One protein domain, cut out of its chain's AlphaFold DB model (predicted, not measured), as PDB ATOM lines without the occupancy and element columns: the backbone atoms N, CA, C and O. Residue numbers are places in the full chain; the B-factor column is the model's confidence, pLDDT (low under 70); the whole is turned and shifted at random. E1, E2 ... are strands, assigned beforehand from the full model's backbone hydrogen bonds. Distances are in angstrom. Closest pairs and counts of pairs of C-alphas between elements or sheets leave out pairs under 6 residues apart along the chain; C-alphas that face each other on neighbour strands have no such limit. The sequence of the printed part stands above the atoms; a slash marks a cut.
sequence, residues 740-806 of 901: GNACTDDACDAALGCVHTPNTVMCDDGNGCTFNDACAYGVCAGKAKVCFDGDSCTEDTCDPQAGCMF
ATOM      1  N   GLY A 740     167.404 113.243 270.342       85.00
ATOM      2  CA  GLY A 740     167.968 114.390 271.035       85.00
ATOM      3  C   GLY A 740     166.920 115.286 271.691       85.00
ATOM      4  O   GLY A 740     167.275 116.369 272.172       85.00
ATOM      5  N   ASN A 741     165.643 114.891 271.715       84.75
ATOM      6  CA  ASN A 741     164.567 115.661 272.316       84.75
ATOM      7  C   ASN A 741     164.265 115.152 273.730       84.75
ATOM      8  O   ASN A 741     163.641 114.122 273.941       84.75
ATOM      9  N   ALA A 742     164.621 115.948 274.742       88.81
ATOM     10  CA  ALA A 742     164.333 115.621 276.143       88.81
ATOM     11  C   ALA A 742     162.828 115.427 276.442       88.81
ATOM     12  O   ALA A 742     162.468 114.851 277.472       88.81
ATOM     13  N   CYS A 743     161.955 115.916 275.556       91.19
ATOM     14  CA  CYS A 743     160.508 115.812 275.673       91.19
ATOM     15  C   CYS A 743     159.884 114.601 274.987       91.19
ATOM     16  O   CYS A 743     158.653 114.534 274.866       91.19
ATOM     17  N   THR A 744     160.702 113.635 274.586       89.50
ATOM     18  CA  THR A 744     160.271 112.327 274.107       89.50
ATOM     19  C   THR A 744     160.943 111.212 274.896       89.50
ATOM     20  O   THR A 744     162.083 111.310 275.334       89.50
ATOM     21  N   ASP A 745     160.184 110.144 275.121       90.00
ATOM     22  CA  ASP A 745     160.719 108.859 275.532       90.00
ATOM     23  C   ASP A 745     161.005 108.056 274.263       90.00
ATOM     24  O   ASP A 745     160.082 107.698 273.516       90.00
ATOM     25  N   ASP A 746     162.288 107.796 274.037       90.31
ATOM     26  CA  ASP A 746     162.772 107.080 272.868       90.31
ATOM     27  C   ASP A 746     162.800 105.584 273.130       90.31
ATOM     28  O   ASP A 746     163.434 105.075 274.060       90.31
ATOM     29  N   ALA A 747     162.095 104.855 272.279       90.38
ATOM     30  CA  ALA A 747     162.093 103.411 272.292       90.38
ATOM     31  C   ALA A 747     162.244 102.897 270.871       90.38
ATOM     32  O   ALA A 747     161.806 103.527 269.910       90.38
ATOM     33  N   CYS A 748     162.824 101.712 270.750       87.44
ATOM     34  CA  CYS A 748     162.779 100.995 269.498       87.44
ATOM     35  C   CYS A 748     161.742  99.874 269.572       87.44
ATOM     36  O   CYS A 748     161.851  98.957 270.388       87.44
ATOM     37  N   ASP A 749     160.727  99.967 268.720       85.25
ATOM     38  CA  ASP A 749     159.741  98.920 268.498       85.25
ATOM     39  C   ASP A 749     160.220  98.007 267.364       85.25
ATOM     40  O   ASP A 749     160.551  98.472 266.278       85.25
ATOM     41  N   ALA A 750     160.251  96.695 267.594       76.69
ATOM     42  CA  ALA A 750     160.830  95.759 266.630       76.69
ATOM     43  C   ALA A 750     160.131  95.767 265.253       76.69
ATOM     44  O   ALA A 750     160.759  95.421 264.256       76.69
ATOM     45  N   ALA A 751     158.856  96.171 265.186       68.06
ATOM     46  CA  ALA A 751     158.097  96.287 263.941       68.06
ATOM     47  C   ALA A 751     158.070  97.727 263.400       68.06
ATOM     48  O   ALA A 751     158.073  97.947 262.188       68.06
ATOM     49  N   LEU A 752     158.021  98.721 264.288       68.25
ATOM     50  CA  LEU A 752     157.883 100.135 263.945       68.25
ATOM     51  C   LEU A 752     159.199 100.911 264.010       68.25
ATOM     52  O   LEU A 752     159.162 102.104 263.753       68.25
ATOM     53  N   GLY A 753     160.350 100.308 264.294       79.44
ATOM     54  CA  GLY A 753     161.637 100.995 264.460       79.44
ATOM     55  C   GLY A 753     161.615 102.028 265.593       79.44
ATOM     56  O   GLY A 753     160.927 101.846 266.594       79.44
ATOM     57  N   CYS A 754     162.354 103.128 265.438       83.50
ATOM     58  CA  CYS A 754     162.366 104.196 266.438       83.50
ATOM     59  C   CYS A 754     160.994 104.863 266.595       83.50
ATOM     60  O   CYS A 754     160.387 105.336 265.628       83.50
ATOM     61  N   VAL A 755     160.524 104.907 267.838       84.31
ATOM     62  CA  VAL A 755     159.286 105.544 268.272       84.31
ATOM     63  C   VAL A 755     159.629 106.542 269.371       84.31
ATOM     64  O   VAL A 755     160.153 106.168 270.415       84.31
ATOM     65  N   HIS A 756     159.259 107.800 269.139       85.88
ATOM     66  CA  HIS A 756     159.472 108.913 270.061       85.88
ATOM     67  C   HIS A 756     158.120 109.309 270.650       85.88
ATOM     68  O   HIS A 756     157.253 109.841 269.942       85.88
ATOM     69  N   THR A 757     157.884 108.968 271.916       85.38
ATOM     70  CA  THR A 757     156.596 109.223 272.578       85.38
ATOM     71  C   THR A 757     156.702 110.477 273.434       85.38
ATOM     72  O   THR A 757     157.533 110.490 274.334       85.38
ATOM     73  N   PRO A 758     155.878 111.520 273.220       86.94
ATOM     74  CA  PRO A 758     155.906 112.704 274.070       86.94
ATOM     75  C   PRO A 758     155.778 112.368 275.558       86.94
ATOM     76  O   PRO A 758     154.857 111.646 275.946       86.94
ATOM     77  N   ASN A 759     156.657 112.933 276.381       87.00
ATOM     78  CA  ASN A 759     156.636 112.771 277.832       87.00
ATOM     79  C   ASN A 759     156.239 114.088 278.536       87.00
ATOM     80  O   ASN A 759     155.852 115.068 277.893       87.00
ATOM     81  N   THR A 760     156.272 114.087 279.872       88.62
ATOM     82  CA  THR A 760     155.890 115.236 280.721       88.62
ATOM     83  C   THR A 760     156.968 115.610 281.741       88.62
ATOM     84  O   THR A 760     156.681 116.203 282.782       88.62
ATOM     85  N   VAL A 761     158.221 115.220 281.481       89.69
ATOM     86  CA  VAL A 761     159.332 115.472 282.410       89.69
ATOM     87  C   VAL A 761     159.708 116.956 282.439       89.69
ATOM     88  O   VAL A 761     159.335 117.724 281.556       89.69
ATOM     89  N   MET A 762     160.438 117.369 283.475       88.75
ATOM     90  CA  MET A 762     160.978 118.730 283.554       88.75
ATOM     91  C   MET A 762     162.018 118.954 282.456       88.75
ATOM     92  O   MET A 762     162.832 118.071 282.180       88.75
ATOM     93  N   CYS A 763     162.019 120.150 281.886       90.25
ATOM     94  CA  CYS A 763     162.948 120.574 280.847       90.25
ATOM     95  C   CYS A 763     163.293 122.062 281.039       90.25
ATOM     96  O   CYS A 763     162.935 122.648 282.058       90.25
ATOM     97  N   ASP A 764     164.043 122.645 280.107       87.88
ATOM     98  CA  ASP A 764     164.322 124.084 280.039       87.88
ATOM     99  C   ASP A 764     164.029 124.524 278.600       87.88
ATOM    100  O   ASP A 764     164.608 123.969 277.658       87.88
ATOM    101  N   ASP A 765     163.078 125.442 278.418       80.69
ATOM    102  CA  ASP A 765     162.679 125.922 277.086       80.69
ATOM    103  C   ASP A 765     163.576 127.069 276.585       80.69
ATOM    104  O   ASP A 765     163.392 127.573 275.474       80.69
ATOM    105  N   GLY A 766     164.576 127.459 277.385       82.31
ATOM    106  CA  GLY A 766     165.529 128.521 277.091       82.31
ATOM    107  C   GLY A 766     164.921 129.921 277.127       82.31
ATOM    108  O   GLY A 766     165.607 130.881 276.764       82.31
ATOM    109  N   ASN A 767     163.659 130.063 277.540       80.81
ATOM    110  CA  ASN A 767     162.947 131.328 277.557       80.81
ATOM    111  C   ASN A 767     163.008 131.965 278.959       80.81
ATOM    112  O   ASN A 767     162.446 131.492 279.941       80.81
ATOM    113  N   GLY A 768     163.659 133.125 279.077       82.06
ATOM    114  CA  GLY A 768     163.760 133.861 280.347       82.06
ATOM    115  C   GLY A 768     162.405 134.318 280.919       82.06
ATOM    116  O   GLY A 768     162.305 134.659 282.111       82.06
ATOM    117  N   CYS A 769     161.366 134.315 280.081       83.19
ATOM    118  CA  CYS A 769     159.987 134.674 280.397       83.19
ATOM    119  C   CYS A 769     159.126 133.525 280.879       83.19
ATOM    120  O   CYS A 769     157.942 133.734 281.141       83.19
ATOM    121  N   THR A 770     159.692 132.340 281.022       85.12
ATOM    122  CA  THR A 770     159.000 131.179 281.555       85.12
ATOM    123  C   THR A 770     159.661 130.697 282.844       85.12
ATOM    124  O   THR A 770     160.690 131.217 283.304       85.12
ATOM    125  N   PHE A 771     158.952 129.825 283.553       85.38
ATOM    126  CA  PHE A 771     159.451 129.085 284.700       85.38
ATOM    127  C   PHE A 771     158.670 127.774 284.848       85.38
ATOM    128  O   PHE A 771     157.525 127.666 284.399       85.38
ATOM    129  N   ASN A 772     159.250 126.821 285.587       85.25
ATOM    130  CA  ASN A 772     158.701 125.473 285.776       85.25
ATOM    131  C   ASN A 772     158.424 124.767 284.441       85.25
ATOM    132  O   ASN A 772     157.326 124.240 284.236       85.25
ATOM    133  N   ASP A 773     159.407 124.795 283.546       89.19
ATOM    134  CA  ASP A 773     159.252 124.261 282.203       89.19
ATOM    135  C   ASP A 773     159.168 122.741 282.241       89.19
ATOM    136  O   ASP A 773     159.912 122.044 282.940       89.19
ATOM    137  N   ALA A 774     158.190 122.234 281.509       89.56
ATOM    138  CA  ALA A 774     157.915 120.820 281.432       89.56
ATOM    139  C   ALA A 774     157.540 120.451 280.006       89.56
ATOM    140  O   ALA A 774     157.025 121.252 279.220       89.56
ATOM    141  N   CYS A 775     157.810 119.203 279.678       89.69
ATOM    142  CA  CYS A 775     157.498 118.666 278.381       89.69
ATOM    143  C   CYS A 775     155.985 118.590 278.183       89.69
ATOM    144  O   CYS A 775     155.230 118.119 279.038       89.69
ATOM    145  N   ALA A 776     155.536 119.080 277.035       86.81
ATOM    146  CA  ALA A 776     154.153 119.022 276.608       86.81
ATOM    147  C   ALA A 776     154.128 118.729 275.110       86.81
ATOM    148  O   ALA A 776     154.486 119.567 274.289       86.81
ATOM    149  N   TYR A 777     153.692 117.523 274.738       86.00
ATOM    150  CA  TYR A 777     153.530 117.119 273.335       86.00
ATOM    151  C   TYR A 777     154.816 117.235 272.489       86.00
ATOM    152  O   TYR A 777     154.786 117.652 271.330       86.00
ATOM    153  N   GLY A 778     155.955 116.852 273.071       86.69
ATOM    154  CA  GLY A 778     157.242 116.802 272.376       86.69
ATOM    155  C   GLY A 778     157.922 118.161 272.228       86.69
ATOM    156  O   GLY A 778     158.885 118.264 271.475       86.69
ATOM    157  N   VAL A 779     157.435 119.197 272.919       88.75
ATOM    158  CA  VAL A 779     158.140 120.474 273.084       88.75
ATOM    159  C   VAL A 779     158.302 120.792 274.564       88.75
ATOM    160  O   VAL A 779     157.450 120.423 275.377       88.75
ATOM    161  N   CYS A 780     159.381 121.487 274.909       88.31
ATOM    162  CA  CYS A 780     159.528 122.056 276.239       88.31
ATOM    163  C   CYS A 780     158.707 123.344 276.326       88.31
ATOM    164  O   CYS A 780     158.861 124.222 275.476       88.31
ATOM    165  N   ALA A 781     157.810 123.433 277.308       87.25
ATOM    166  CA  ALA A 781     156.952 124.594 277.496       87.25
ATOM    167  C   ALA A 781     156.884 124.986 278.975       87.25
ATOM    168  O   ALA A 781     156.561 124.161 279.836       87.25
ATOM    169  N   GLY A 782     157.138 126.257 279.266       82.62
ATOM    170  CA  GLY A 782     157.022 126.796 280.613       82.62
ATOM    171  C   GLY A 782     155.789 127.636 280.903       82.62
ATOM    172  O   GLY A 782     155.003 128.004 280.027       82.62
ATOM    173  N   LYS A 783     155.612 127.953 282.189       79.69
ATOM    174  CA  LYS A 783     154.567 128.875 282.650       79.69
ATOM    175  C   LYS A 783     155.044 130.303 282.480       79.69
ATOM    176  O   LYS A 783     156.156 130.628 282.885       79.69
ATOM    177  N   ALA A 784     154.190 131.164 281.935       77.19
ATOM    178  CA  ALA A 784     154.528 132.568 281.739       77.19
ATOM    179  C   ALA A 784     154.863 133.242 283.079       77.19
ATOM    180  O   ALA A 784     154.073 133.224 284.027       77.19
ATOM    181  N   LYS A 785     156.041 133.854 283.151       81.19
ATOM    182  CA  LYS A 785     156.473 134.685 284.268       81.19
ATOM    183  C   LYS A 785     155.745 136.022 284.188       81.19
ATOM    184  O   LYS A 785     155.787 136.703 283.166       81.19
ATOM    185  N   VAL A 786     155.103 136.417 285.285       80.44
ATOM    186  CA  VAL A 786     154.578 137.778 285.418       80.44
ATOM    187  C   VAL A 786     155.751 138.695 285.731       80.44
ATOM    188  O   VAL A 786     156.305 138.656 286.829       80.44
ATOM    189  N   CYS A 787     156.149 139.495 284.748       81.69
ATOM    190  CA  CYS A 787     157.104 140.571 284.955       81.69
ATOM    191  C   CYS A 787     156.335 141.775 285.476       81.69
ATOM    192  O   CYS A 787     155.620 142.423 284.721       81.69
ATOM    193  N   PHE A 788     156.436 142.002 286.783       85.25
ATOM    194  CA  PHE A 788     155.868 143.162 287.447       85.25
ATOM    195  C   PHE A 788     156.796 143.586 288.582       85.25
ATOM    196  O   PHE A 788     157.063 142.776 289.476       85.25
ATOM    197  N   ASP A 789     157.315 144.811 288.549       83.44
ATOM    198  CA  ASP A 789     158.200 145.328 289.607       83.44
ATOM    199  C   ASP A 789     157.474 146.230 290.621       83.44
ATOM    200  O   ASP A 789     158.047 146.613 291.645       83.44
ATOM    201  N   GLY A 790     156.189 146.507 290.384       82.62
ATOM    202  CA  GLY A 790     155.375 147.355 291.247       82.62
ATOM    203  C   GLY A 790     155.590 148.853 291.042       82.62
ATOM    204  O   GLY A 790     154.958 149.640 291.756       82.62
ATOM    205  N   ASP A 791     156.434 149.265 290.094       82.25
ATOM    206  CA  ASP A 791     156.643 150.666 289.756       82.25
ATOM    207  C   ASP A 791     155.700 151.088 288.619       82.25
ATOM    208  O   ASP A 791     155.807 150.699 287.466       82.25
ATOM    209  N   SER A 792     154.749 151.972 288.925       80.88
ATOM    210  CA  SER A 792     153.856 152.540 287.904       80.88
ATOM    211  C   SER A 792     154.575 153.382 286.835       80.88
ATOM    212  O   SER A 792     153.942 153.811 285.869       80.88
ATOM    213  N   CYS A 793     155.856 153.693 287.044       87.62
ATOM    214  CA  CYS A 793     156.696 154.456 286.130       87.62
ATOM    215  C   CYS A 793     157.567 153.585 285.219       87.62
ATOM    216  O   CYS A 793     158.365 154.145 284.458       87.62
ATOM    217  N   THR A 794     157.432 152.264 285.263       85.12
ATOM    218  CA  THR A 794     158.080 151.347 284.328       85.12
ATOM    219  C   THR A 794     157.055 150.711 283.400       85.12
ATOM    220  O   THR A 794     155.889 150.504 283.734       85.12
ATOM    221  N   GLU A 795     157.485 150.466 282.168       83.00
ATOM    222  CA  GLU A 795     156.828 149.522 281.282       83.00
ATOM    223  C   GLU A 795     157.457 148.151 281.527       83.00
ATOM    224  O   GLU A 795     158.640 147.927 281.230       83.00
ATOM    225  N   ASP A 796     156.658 147.260 282.104       88.31
ATOM    226  CA  ASP A 796     157.090 145.929 282.491       88.31
ATOM    227  C   ASP A 796     156.890 144.990 281.305       88.31
ATOM    228  O   ASP A 796     155.775 144.672 280.887       88.31
ATOM    229  N   THR A 797     158.004 144.569 280.726       83.38
ATOM    230  CA  THR A 797     158.042 143.694 279.558       83.38
ATOM    231  C   THR A 797     158.819 142.438 279.896       83.38
ATOM    232  O   THR A 797     159.561 142.377 280.878       83.38
ATOM    233  N   CYS A 798     158.645 141.408 279.080       82.44
ATOM    234  CA  CYS A 798     159.485 140.236 279.171       82.44
ATOM    235  C   CYS A 798     160.138 139.957 277.827       82.44
ATOM    236  O   CYS A 798     159.450 139.786 276.820       82.44
ATOM    237  N   ASP A 799     161.466 139.928 277.831       82.69
ATOM    238  CA  ASP A 799     162.274 139.550 276.686       82.69
ATOM    239  C   ASP A 799     162.623 138.055 276.781       82.69
ATOM    240  O   ASP A 799     163.167 137.627 277.801       82.69
ATOM    241  N   PRO A 800     162.347 137.237 275.752       77.44
ATOM    242  CA  PRO A 800     162.599 135.801 275.825       77.44
ATOM    243  C   PRO A 800     164.058 135.407 276.094       77.44
ATOM    244  O   PRO A 800     164.305 134.303 276.567       77.44
ATOM    245  N   GLN A 801     165.032 136.282 275.828       80.19
ATOM    246  CA  GLN A 801     166.452 136.032 276.098       80.19
ATOM    247  C   GLN A 801     166.925 136.690 277.400       80.19
ATOM    248  O   GLN A 801     167.710 136.099 278.142       80.19
ATOM    249  N   ALA A 802     166.480 137.915 277.684       81.62
ATOM    250  CA  ALA A 802     166.920 138.697 278.840       81.62
ATOM    251  C   ALA A 802     166.029 138.522 280.086       81.62
ATOM    252  O   ALA A 802     166.431 138.905 281.186       81.62
ATOM    253  N   GLY A 803     164.849 137.921 279.943       85.69
ATOM    254  CA  GLY A 803     163.842 137.790 280.991       85.69
ATOM    255  C   GLY A 803     163.098 139.100 281.256       85.69
ATOM    256  O   GLY A 803     162.899 139.920 280.359       85.69
ATOM    257  N   CYS A 804     162.649 139.296 282.498       90.19
ATOM    258  CA  CYS A 804     161.896 140.492 282.867       90.19
ATOM    259  C   CYS A 804     162.724 141.768 282.695       90.19
ATOM    260  O   CYS A 804     163.819 141.899 283.244       90.19
ATOM    261  N   MET A 805     162.154 142.714 281.959       90.00
ATOM    262  CA  MET A 805     162.741 143.997 281.603       90.00
ATOM    263  C   MET A 805     161.787 145.109 282.040       90.00
ATOM    264  O   MET A 805     160.636 145.147 281.613       90.00
ATOM    265  N   PHE A 806     162.277 146.034 282.862       91.38
ATOM    266  CA  PHE A 806     161.492 147.138 283.419       91.38
ATOM    267  C   PHE A 806     162.024 148.455 282.854       91.38
ATOM    268  O   PHE A 806     163.103 148.919 283.238       91.38
TER     269      PHE A 806
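AT A GLANCE: This is residues 740 to 806 of the 901 residues of an uncharacterized protein of Polyangium sp. SDU3-1 (UniProt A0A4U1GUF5). Three small two-stranded hairpins follow one another end to end along a thin rod: E1 and E2 at one end, E3 and E4 in the middle, E5 and E6 at the other end. E1, E3 and E5 run one way along the long axis, and E2, E4 and E6 fold back the other way. The printed part has 67 residues with six named strands, E1 to E6 in order along the chain, and no named helix; each pair makes its own antiparallel sheet, and the class is all strand. It is extended, with a radius of gyration of the C-alphas of 17.2 A and spans of 62 by 16 by 12 A.

IN THESE COORDINATES: Find C-alpha 744 at (160.271, 112.327, 274.107), where E1 begins; it runs through residues 744 to 749 for 14.5 A. E2, residues 753 to 758, measures 16.2 A. Next come E3, residues 770 to 776, the longest strand by residues and 14.0 A from end to end, and E4, residues 779 to 784, 15.3 A. Look for C-alpha 794 at (158.080, 151.347, 284.328): there E5 begins, residues 794 to 799, 14.7 A. E6, residues 803 to 806, is 9.9 A long and ends at C-alpha 806, (161.492, 147.138, 283.419).

HOW THE PARTS SIT: Start with the hairpin of E1 and E2, antiparallel at 154 degrees between directions; N 745 and O 757 are 2.8 A apart, within hydrogen-bond range. From it, go to E3: the closest C-alphas of E2 and E3 are those of Pro 758 and Ala 776, 7.0 A apart. E3 and E4 form an antiparallel hairpin at 146 degrees, with N 774 and O 781 at 3.0 A, within hydrogen-bond range. E3 and E6 are apart, but only just, at 8.2 A. E4 and E5 are apart too. In the antiparallel hairpin of E5 and E6, at 163 degrees, N 797 and O 805 are 2.8 A apart, within hydrogen-bond range. E1 is apart from E5 and from E6.

THE WHOLE: The two C-alphas farthest apart are those of Ala 751 and Cys 793, 62.3 A. The printed part runs from 740 to 806 with no cut. The link from E2 to E3, residues 759 to 769, is long, and the link from E4 to E5 is short; the links within the three hairpins are tight. The mean pLDDT of the printed part is 84.7, and you will find values under 70 at residues 751 to 752, between E1 and E2.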